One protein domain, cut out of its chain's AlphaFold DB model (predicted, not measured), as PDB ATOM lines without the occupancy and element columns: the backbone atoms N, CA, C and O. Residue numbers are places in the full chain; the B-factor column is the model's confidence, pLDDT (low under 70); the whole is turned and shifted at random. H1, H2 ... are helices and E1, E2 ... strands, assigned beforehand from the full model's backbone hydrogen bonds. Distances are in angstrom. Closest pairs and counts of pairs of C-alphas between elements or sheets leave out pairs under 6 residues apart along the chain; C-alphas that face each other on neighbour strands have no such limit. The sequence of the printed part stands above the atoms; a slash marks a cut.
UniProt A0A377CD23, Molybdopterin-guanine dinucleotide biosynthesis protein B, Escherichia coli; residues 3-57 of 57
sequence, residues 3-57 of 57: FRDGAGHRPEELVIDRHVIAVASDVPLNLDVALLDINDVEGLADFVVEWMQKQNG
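What this domain is: This is residues 3 to 57 of the 57 residues of the protein "Molybdopterin-guanine dinucleotide biosynthesis protein B" of Escherichia coli (UniProt A0A377CD23). A small ribbon of two parallel strands, E1 and E2, has one helix, H1, over one of its faces, nearest to it with residues 43 to 48, and a long stretch with no named element, residues 3 to 21, makes a wide loop before E1. Residues 52 to 57, of which 52 to 55 belong to H1, stick out. The printed part has 55 residues, with E1, E2 and H1 in chain order; under half are in named elements, and the class is mixed. It is only just loose, close to compact, with a radius of gyration of the C-alphas of 12.2 A, and spans 38 by 25 by 16 A.

Where its parts are: E1 is residues 22 to 25, from C-alpha 22 at (111.424, 126.729, 118.742). E2 is residues 34 to 37. H1 is residues 41 to 55, 21.7 A long, ending at C-alpha 55 at (119.765, 135.662, 127.225).

How they stand to each other: E1 and E2 are parallel neighbours at 30 degrees; N 23 and O 34 are 2.9 A apart, within hydrogen-bond range. The closest C-alphas of E2 and H1, Leu 36 and Leu 44, are 7.0 A apart. In H1 every O i to N i+4 pair is within hydrogen-bond range.

The domain as a whole: The C-alphas farthest apart, Gly 6 and Gly 57, are 39.0 A apart. The printed part has no cut. The link E2 to H1 is tight and E1 to E2 short. Residues 56 to 57 have pLDDT under 70.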
ATOM      1  N   PHE A   3     111.136 117.414 116.136       90.81
ATOM      2  CA  PHE A   3     110.067 116.562 115.629       90.81
ATOM      3  C   PHE A   3     110.468 115.989 114.271       90.81
ATOM      4  O   PHE A   3     111.108 116.659 113.464       90.81
ATOM      5  N   ARG A   4     110.095 114.737 114.021       91.25
ATOM      6  CA  ARG A   4     110.341 114.063 112.750       91.25
ATOM      7  C   ARG A   4     109.132 113.227 112.383       91.25
ATOM      8  O   ARG A   4     108.708 112.402 113.198       91.25
ATOM      9  N   ASP A   5     108.609 113.421 111.179       88.69
ATOM     10  CA  ASP A   5     107.507 112.590 110.704       88.69
ATOM     11  C   ASP A   5     107.953 111.128 110.530       88.69
ATOM     12  O   ASP A   5     109.116 110.818 110.263       88.69
ATOM     13  N   GLY A   6     107.035 110.192 110.773       84.12
ATOM     14  CA  GLY A   6     107.333 108.758 110.717       84.12
ATOM     15  C   GLY A   6     108.187 108.214 111.874       84.12
ATOM     16  O   GLY A   6     108.420 107.007 111.930       84.12
ATOM     17  N   ALA A   7     108.594 109.044 112.843       84.31
ATOM     18  CA  ALA A   7     109.313 108.602 114.047       84.31
ATOM     19  C   ALA A   7     108.396 108.013 115.144       84.31
ATOM     20  O   ALA A   7     108.834 107.803 116.273       84.31
ATOM     21  N   GLY A   8     107.124 107.742 114.825       81.06
ATOM     22  CA  GLY A   8     106.139 107.184 115.759       81.06
ATOM     23  C   GLY A   8     105.383 108.218 116.596       81.06
ATOM     24  O   GLY A   8     104.581 107.824 117.437       81.06
ATOM     25  N   HIS A   9     105.598 109.510 116.342       81.44
ATOM     26  CA  HIS A   9     104.871 110.616 116.961       81.44
ATOM     27  C   HIS A   9     104.087 111.381 115.910       81.44
ATOM     28  O   HIS A   9     104.591 111.611 114.809       81.44
ATOM     29  N   ARG A  10     102.863 111.783 116.249       83.94
ATOM     30  CA  ARG A  10     102.044 112.607 115.357       83.94
ATOM     31  C   ARG A  10     102.167 114.088 115.711       83.94
ATOM     32  O   ARG A  10     102.347 114.404 116.887       83.94
ATOM     33  N   PRO A  11     102.021 115.007 114.740       80.44
ATOM     34  CA  PRO A  11     102.017 116.439 115.017       80.44
ATOM     35  C   PRO A  11     101.020 116.858 116.102       80.44
ATOM     36  O   PRO A  11     101.318 117.732 116.907       80.44
ATOM     37  N   GLU A  12      99.853 116.212 116.168       82.12
ATOM     38  CA  GLU A  12      98.805 116.542 117.142       82.12
ATOM     39  C   GLU A  12      99.173 116.153 118.585       82.12
ATOM     40  O   GLU A  12      98.528 116.597 119.531       82.12
ATOM     41  N   GLU A  13     100.206 115.327 118.763       81.62
ATOM     42  CA  GLU A  13     100.722 114.902 120.068       81.62
ATOM     43  C   GLU A  13     101.803 115.855 120.605       81.62
ATOM     44  O   GLU A  13     102.239 115.716 121.750       81.62
ATOM     45  N   LEU A  14     102.244 116.832 119.801       83.06
ATOM     46  CA  LEU A  14     103.230 117.828 120.213       83.06
ATOM     47  C   LEU A  14     102.636 118.759 121.273       83.06
ATOM     48  O   LEU A  14     101.870 119.675 120.978       83.06
ATOM     49  N   VAL A  15     103.052 118.564 122.521       83.69
ATOM     50  CA  VAL A  15     102.777 119.512 123.602       83.69
ATOM     51  C   VAL A  15     103.891 120.553 123.630       83.69
ATOM     52  O   VAL A  15     105.015 120.268 124.041       83.69
ATOM     53  N   ILE A  16     103.571 121.771 123.193       87.12
ATOM     54  CA  ILE A  16     104.472 122.923 123.270       87.12
ATOM     55  C   ILE A  16     104.211 123.644 124.588       87.12
ATOM     56  O   ILE A  16     103.172 124.278 124.768       87.12
ATOM     57  N   ASP A  17     105.147 123.525 125.529       88.25
ATOM     58  CA  ASP A  17     105.094 124.276 126.781       88.25
ATOM     59  C   ASP A  17     105.816 125.632 126.674       88.25
ATOM     60  O   ASP A  17     106.543 125.908 125.722       88.25
ATOM     61  N   ARG A  18     105.625 126.489 127.684       87.19
ATOM     62  CA  ARG A  18     106.141 127.869 127.720       87.19
ATOM     63  C   ARG A  18     107.668 128.012 127.619       87.19
ATOM     64  O   ARG A  18     108.148 129.123 127.434       87.19
ATOM     65  N   HIS A  19     108.430 126.942 127.833       89.25
ATOM     66  CA  HIS A  19     109.890 126.944 127.737       89.25
ATOM     67  C   HIS A  19     110.370 126.526 126.340       89.25
ATOM     68  O   HIS A  19     111.561 126.632 126.046       89.25
ATOM     69  N   VAL A  20     109.471 126.063 125.462       91.69
ATOM     70  CA  VAL A  20     109.803 125.773 124.068       91.69
ATOM     71  C   VAL A  20     109.917 127.086 123.301       91.69
ATOM     72  O   VAL A  20     108.939 127.788 123.069       91.69
ATOM     73  N   ILE A  21     111.137 127.398 122.883       92.56
ATOM     74  CA  ILE A  21     111.468 128.605 122.112       92.56
ATOM     75  C   ILE A  21     111.373 128.396 120.591       92.56
ATOM     76  O   ILE A  21     111.226 129.359 119.844       92.56
ATOM     77  N   ALA A  22     111.490 127.143 120.141       94.50
ATOM     78  CA  ALA A  22     111.424 126.729 118.742       94.50
ATOM     79  C   ALA A  22     111.203 125.212 118.615       94.50
ATOM     80  O   ALA A  22     111.593 124.419 119.490       94.50
ATOM     81  N   VAL A  23     110.629 124.813 117.485       94.69
ATOM     82  CA  VAL A  23     110.477 123.425 117.046       94.69
ATOM     83  C   VAL A  23     111.248 123.251 115.741       94.69
ATOM     84  O   VAL A  23     111.085 124.045 114.826       94.69
ATOM     85  N   ALA A  24     112.085 122.222 115.647       96.12
ATOM     86  CA  ALA A  24     112.698 121.826 114.383       96.12
ATOM     87  C   ALA A  24     111.956 120.619 113.812       96.12
ATOM     88  O   ALA A  24     111.740 119.651 114.547       96.12
ATOM     89  N   SER A  25     111.578 120.665 112.536       94.94
ATOM     90  CA  SER A  25     110.845 119.594 111.861       94.94
ATOM     91  C   SER A  25     111.260 119.426 110.403       94.94
ATOM     92  O   SER A  25     111.758 120.357 109.782       94.94
ATOM     93  N   ASP A  26     111.070 118.223 109.866       94.69
ATOM     94  CA  ASP A  26     111.179 117.903 108.440       94.69
ATOM     95  C   ASP A  26     109.855 118.076 107.678       94.69
ATOM     96  O   ASP A  26     109.813 117.905 106.459       94.69
ATOM     97  N   VAL A  27     108.778 118.432 108.378       92.12
ATOM     98  CA  VAL A  27     107.461 118.706 107.805       92.12
ATOM     99  C   VAL A  27     106.956 120.075 108.262       92.12
ATOM    100  O   VAL A  27     107.320 120.555 109.338       92.12
ATOM    101  N   PRO A  28     106.106 120.743 107.467       89.81
ATOM    102  CA  PRO A  28     105.481 121.980 107.907       89.81
ATOM    103  C   PRO A  28     104.535 121.707 109.084       89.81
ATOM    104  O   PRO A  28     103.685 120.821 109.019       89.81
ATOM    105  N   LEU A  29     104.656 122.513 110.138       89.50
ATOM    106  CA  LEU A  29     103.805 122.467 111.326       89.50
ATOM    107  C   LEU A  29     103.199 123.852 111.576       89.50
ATOM    108  O   LEU A  29     103.890 124.865 111.475       89.50
ATOM    109  N   ASN A  30     101.912 123.908 111.914       89.38
ATOM    110  CA  ASN A  30     101.247 125.163 112.261       89.38
ATOM    111  C   ASN A  30     101.380 125.422 113.768       89.38
ATOM    112  O   ASN A  30     100.579 124.907 114.547       89.38
ATOM    113  N   LEU A  31     102.420 126.159 114.166       87.69
ATOM    114  CA  LEU A  31     102.807 126.378 115.561       87.69
ATOM    115  C   LEU A  31     102.946 127.874 115.870       87.69
ATOM    116  O   LEU A  31     103.330 128.655 115.004       87.69
ATOM    117  N   ASP A  32     102.730 128.248 117.132       88.19
ATOM    118  CA  ASP A  32     102.907 129.630 117.614       88.19
ATOM    119  C   ASP A  32     104.376 129.995 117.921       88.19
ATOM    120  O   ASP A  32     104.683 131.128 118.295       88.19
ATOM    121  N   VAL A  33     105.296 129.035 117.788       90.06
ATOM    122  CA  VAL A  33     106.743 129.208 118.001       90.06
ATOM    123  C   VAL A  33     107.501 129.083 116.684       90.06
ATOM    124  O   VAL A  33     106.976 128.563 115.701       90.06
ATOM    125  N   ALA A  34     108.761 129.524 116.666       92.88
ATOM    126  CA  ALA A  34     109.606 129.408 115.482       92.88
ATOM    127  C   ALA A  34     109.717 127.944 115.012       92.88
ATOM    128  O   ALA A  34     110.011 127.053 115.815       92.88
ATOM    129  N   LEU A  35     109.502 127.723 113.713       95.38
ATOM    130  CA  LEU A  35     109.681 126.436 113.046       95.38
ATOM    131  C   LEU A  35     110.980 126.462 112.231       95.38
ATOM    132  O   LEU A  35     111.147 127.323 111.370       95.38
ATOM    133  N   LEU A  36     111.880 125.524 112.508       96.44
ATOM    134  CA  LEU A  36     113.172 125.365 111.834       96.44
ATOM    135  C   LEU A  36     113.177 124.070 111.014       96.44
ATOM    136  O   LEU A  36     112.507 123.107 111.392       96.44
ATOM    137  N   ASP A  37     113.953 124.019 109.932       95.44
ATOM    138  CA  ASP A  37     114.186 122.763 109.211       95.44
ATOM    139  C   ASP A  37     115.141 121.884 110.027       95.44
ATOM    140  O   ASP A  37     116.273 122.268 110.315       95.44
ATOM    141  N   ILE A  38     114.693 120.688 110.415       94.69
ATOM    142  CA  ILE A  38     115.529 119.749 111.176       94.69
ATOM    143  C   ILE A  38     116.732 119.227 110.373       94.69
ATOM    144  O   ILE A  38     117.674 118.687 110.956       94.69
ATOM    145  N   ASN A  39     116.688 119.335 109.046       95.19
ATOM    146  CA  ASN A  39     117.760 118.897 108.160       95.19
ATOM    147  C   ASN A  39     118.799 120.000 107.906       95.19
ATOM    148  O   ASN A  39     119.884 119.694 107.411       95.19
ATOM    149  N   ASP A  40     118.509 121.246 108.289       96.38
ATOM    150  CA  ASP A  40     119.451 122.363 108.235       96.38
ATOM    151  C   ASP A  40     120.244 122.465 109.548       96.38
ATOM    152  O   ASP A  40     119.903 123.191 110.483       96.38
ATOM    153  N   VAL A  41     121.316 121.676 109.634       94.56
ATOM    154  CA  VAL A  41     122.165 121.598 110.833       94.56
ATOM    155  C   VAL A  41     122.860 122.930 111.129       94.56
ATOM    156  O   VAL A  41     123.007 123.284 112.300       94.56
ATOM    157  N   GLU A  42     123.286 123.659 110.095       97.00
ATOM    158  CA  GLU A  42     123.954 124.954 110.254       97.00
ATOM    159  C   GLU A  42     122.964 126.002 110.775       97.00
ATOM    160  O   GLU A  42     123.222 126.613 111.812       97.00
ATOM    161  N   GLY A  43     121.780 126.109 110.164       95.44
ATOM    162  CA  GLY A  43     120.731 127.021 110.625       95.44
ATOM    163  C   GLY A  43     120.253 126.729 112.052       95.44
ATOM    164  O   GLY A  43     119.996 127.651 112.831       95.44
ATOM    165  N   LEU A  44     120.192 125.453 112.447       95.25
ATOM    166  CA  LEU A  44     119.901 125.071 113.833       95.25
ATOM    167  C   LEU A  44     120.984 125.536 114.811       95.25
ATOM    168  O   LEU A  44     120.658 126.016 115.900       95.25
ATOM    169  N   ALA A  45     122.258 125.376 114.451       95.94
ATOM    170  CA  ALA A  45     123.370 125.804 115.291       95.94
ATOM    171  C   ALA A  45     123.372 127.330 115.464       95.94
ATOM    172  O   ALA A  45     123.459 127.813 116.599       95.94
ATOM    173  N   ASP A  46     123.189 128.069 114.370       96.81
ATOM    174  CA  ASP A  46     123.120 129.531 114.374       96.81
ATOM    175  C   ASP A  46     121.971 130.032 115.255       96.81
ATOM    176  O   ASP A  46     122.178 130.879 116.128       96.81
ATOM    177  N   PHE A  47     120.781 129.434 115.125       95.38
ATOM    178  CA  PHE A  47     119.627 129.781 115.955       95.38
ATOM    179  C   PHE A  47     119.923 129.637 117.456       95.38
ATOM    180  O   PHE A  47     119.587 130.518 118.255       95.38
ATOM    181  N   VAL A  48     120.564 128.534 117.860       94.12
ATOM    182  CA  VAL A  48     120.910 128.292 119.269       94.12
ATOM    183  C   VAL A  48     121.932 129.314 119.766       94.12
ATOM    184  O   VAL A  48     121.774 129.841 120.869       94.12
ATOM    185  N   VAL A  49     122.957 129.629 118.968       95.56
ATOM    186  CA  VAL A  49     123.982 130.622 119.327       95.56
ATOM    187  C   VAL A  49     123.364 132.007 119.508       95.56
ATOM    188  O   VAL A  49     123.603 132.655 120.530       95.56
ATOM    189  N   GLU A  50     122.527 132.447 118.570       94.44
ATOM    190  CA  GLU A  50     121.834 133.733 118.671       94.44
ATOM    191  C   GLU A  50     120.916 133.802 119.895       94.44
ATOM    192  O   GLU A  50     120.866 134.819 120.593       94.44
ATOM    193  N   TRP A  51     120.179 132.726 120.178       93.25
ATOM    194  CA  TRP A  51     119.300 132.675 121.343       93.25
ATOM    195  C   TRP A  51     120.078 132.775 122.660       93.25
ATOM    196  O   TRP A  51     119.662 133.496 123.570       93.25
ATOM    197  N   MET A  52     121.229 132.108 122.758       93.06
ATOM    198  CA  MET A  52     122.105 132.195 123.931       93.06
ATOM    199  C   MET A  52     122.638 133.617 124.141       93.06
ATOM    200  O   MET A  52     122.657 134.108 125.267       93.06
ATOM    201  N   GLN A  53     123.014 134.317 123.068       94.12
ATOM    202  CA  GLN A  53     123.472 135.707 123.159       94.12
ATOM    203  C   GLN A  53     122.374 136.647 123.678       94.12
ATOM    204  O   GLN A  53     122.657 137.524 124.490       94.12
ATOM    205  N   LYS A  54     121.117 136.435 123.264       88.12
ATOM    206  CA  LYS A  54     119.963 137.238 123.708       88.12
ATOM    207  C   LYS A  54     119.608 137.038 125.185       88.12
ATOM    208  O   LYS A  54     118.980 137.915 125.764       88.12
ATOM    209  N   GLN A  55     119.986 135.914 125.794       77.75
ATOM    210  CA  GLN A  55     119.765 135.662 127.225       77.75
ATOM    211  C   GLN A  55     120.831 136.273 128.136       77.75
ATOM    212  O   GLN A  55     120.585 136.465 129.323       77.75
ATOM    213  N   ASN A  56     122.010 136.564 127.589       63.75
ATOM    214  CA  ASN A  56     123.132 137.147 128.323       63.75
ATOM    215  C   ASN A  56     123.156 138.690 128.272       63.75
ATOM    216  O   ASN A  56     124.143 139.282 128.715       63.75
ATOM    217  N   GLY A  57     122.115 139.319 127.714       49.72
ATOM    218  CA  GLY A  57     121.963 140.771 127.561       49.72
ATOM    219  C   GLY A  57     120.993 141.399 128.551       49.72
ATOM    220  O   GLY A  57     120.050 140.703 128.984       49.72
TER     221      GLY A  57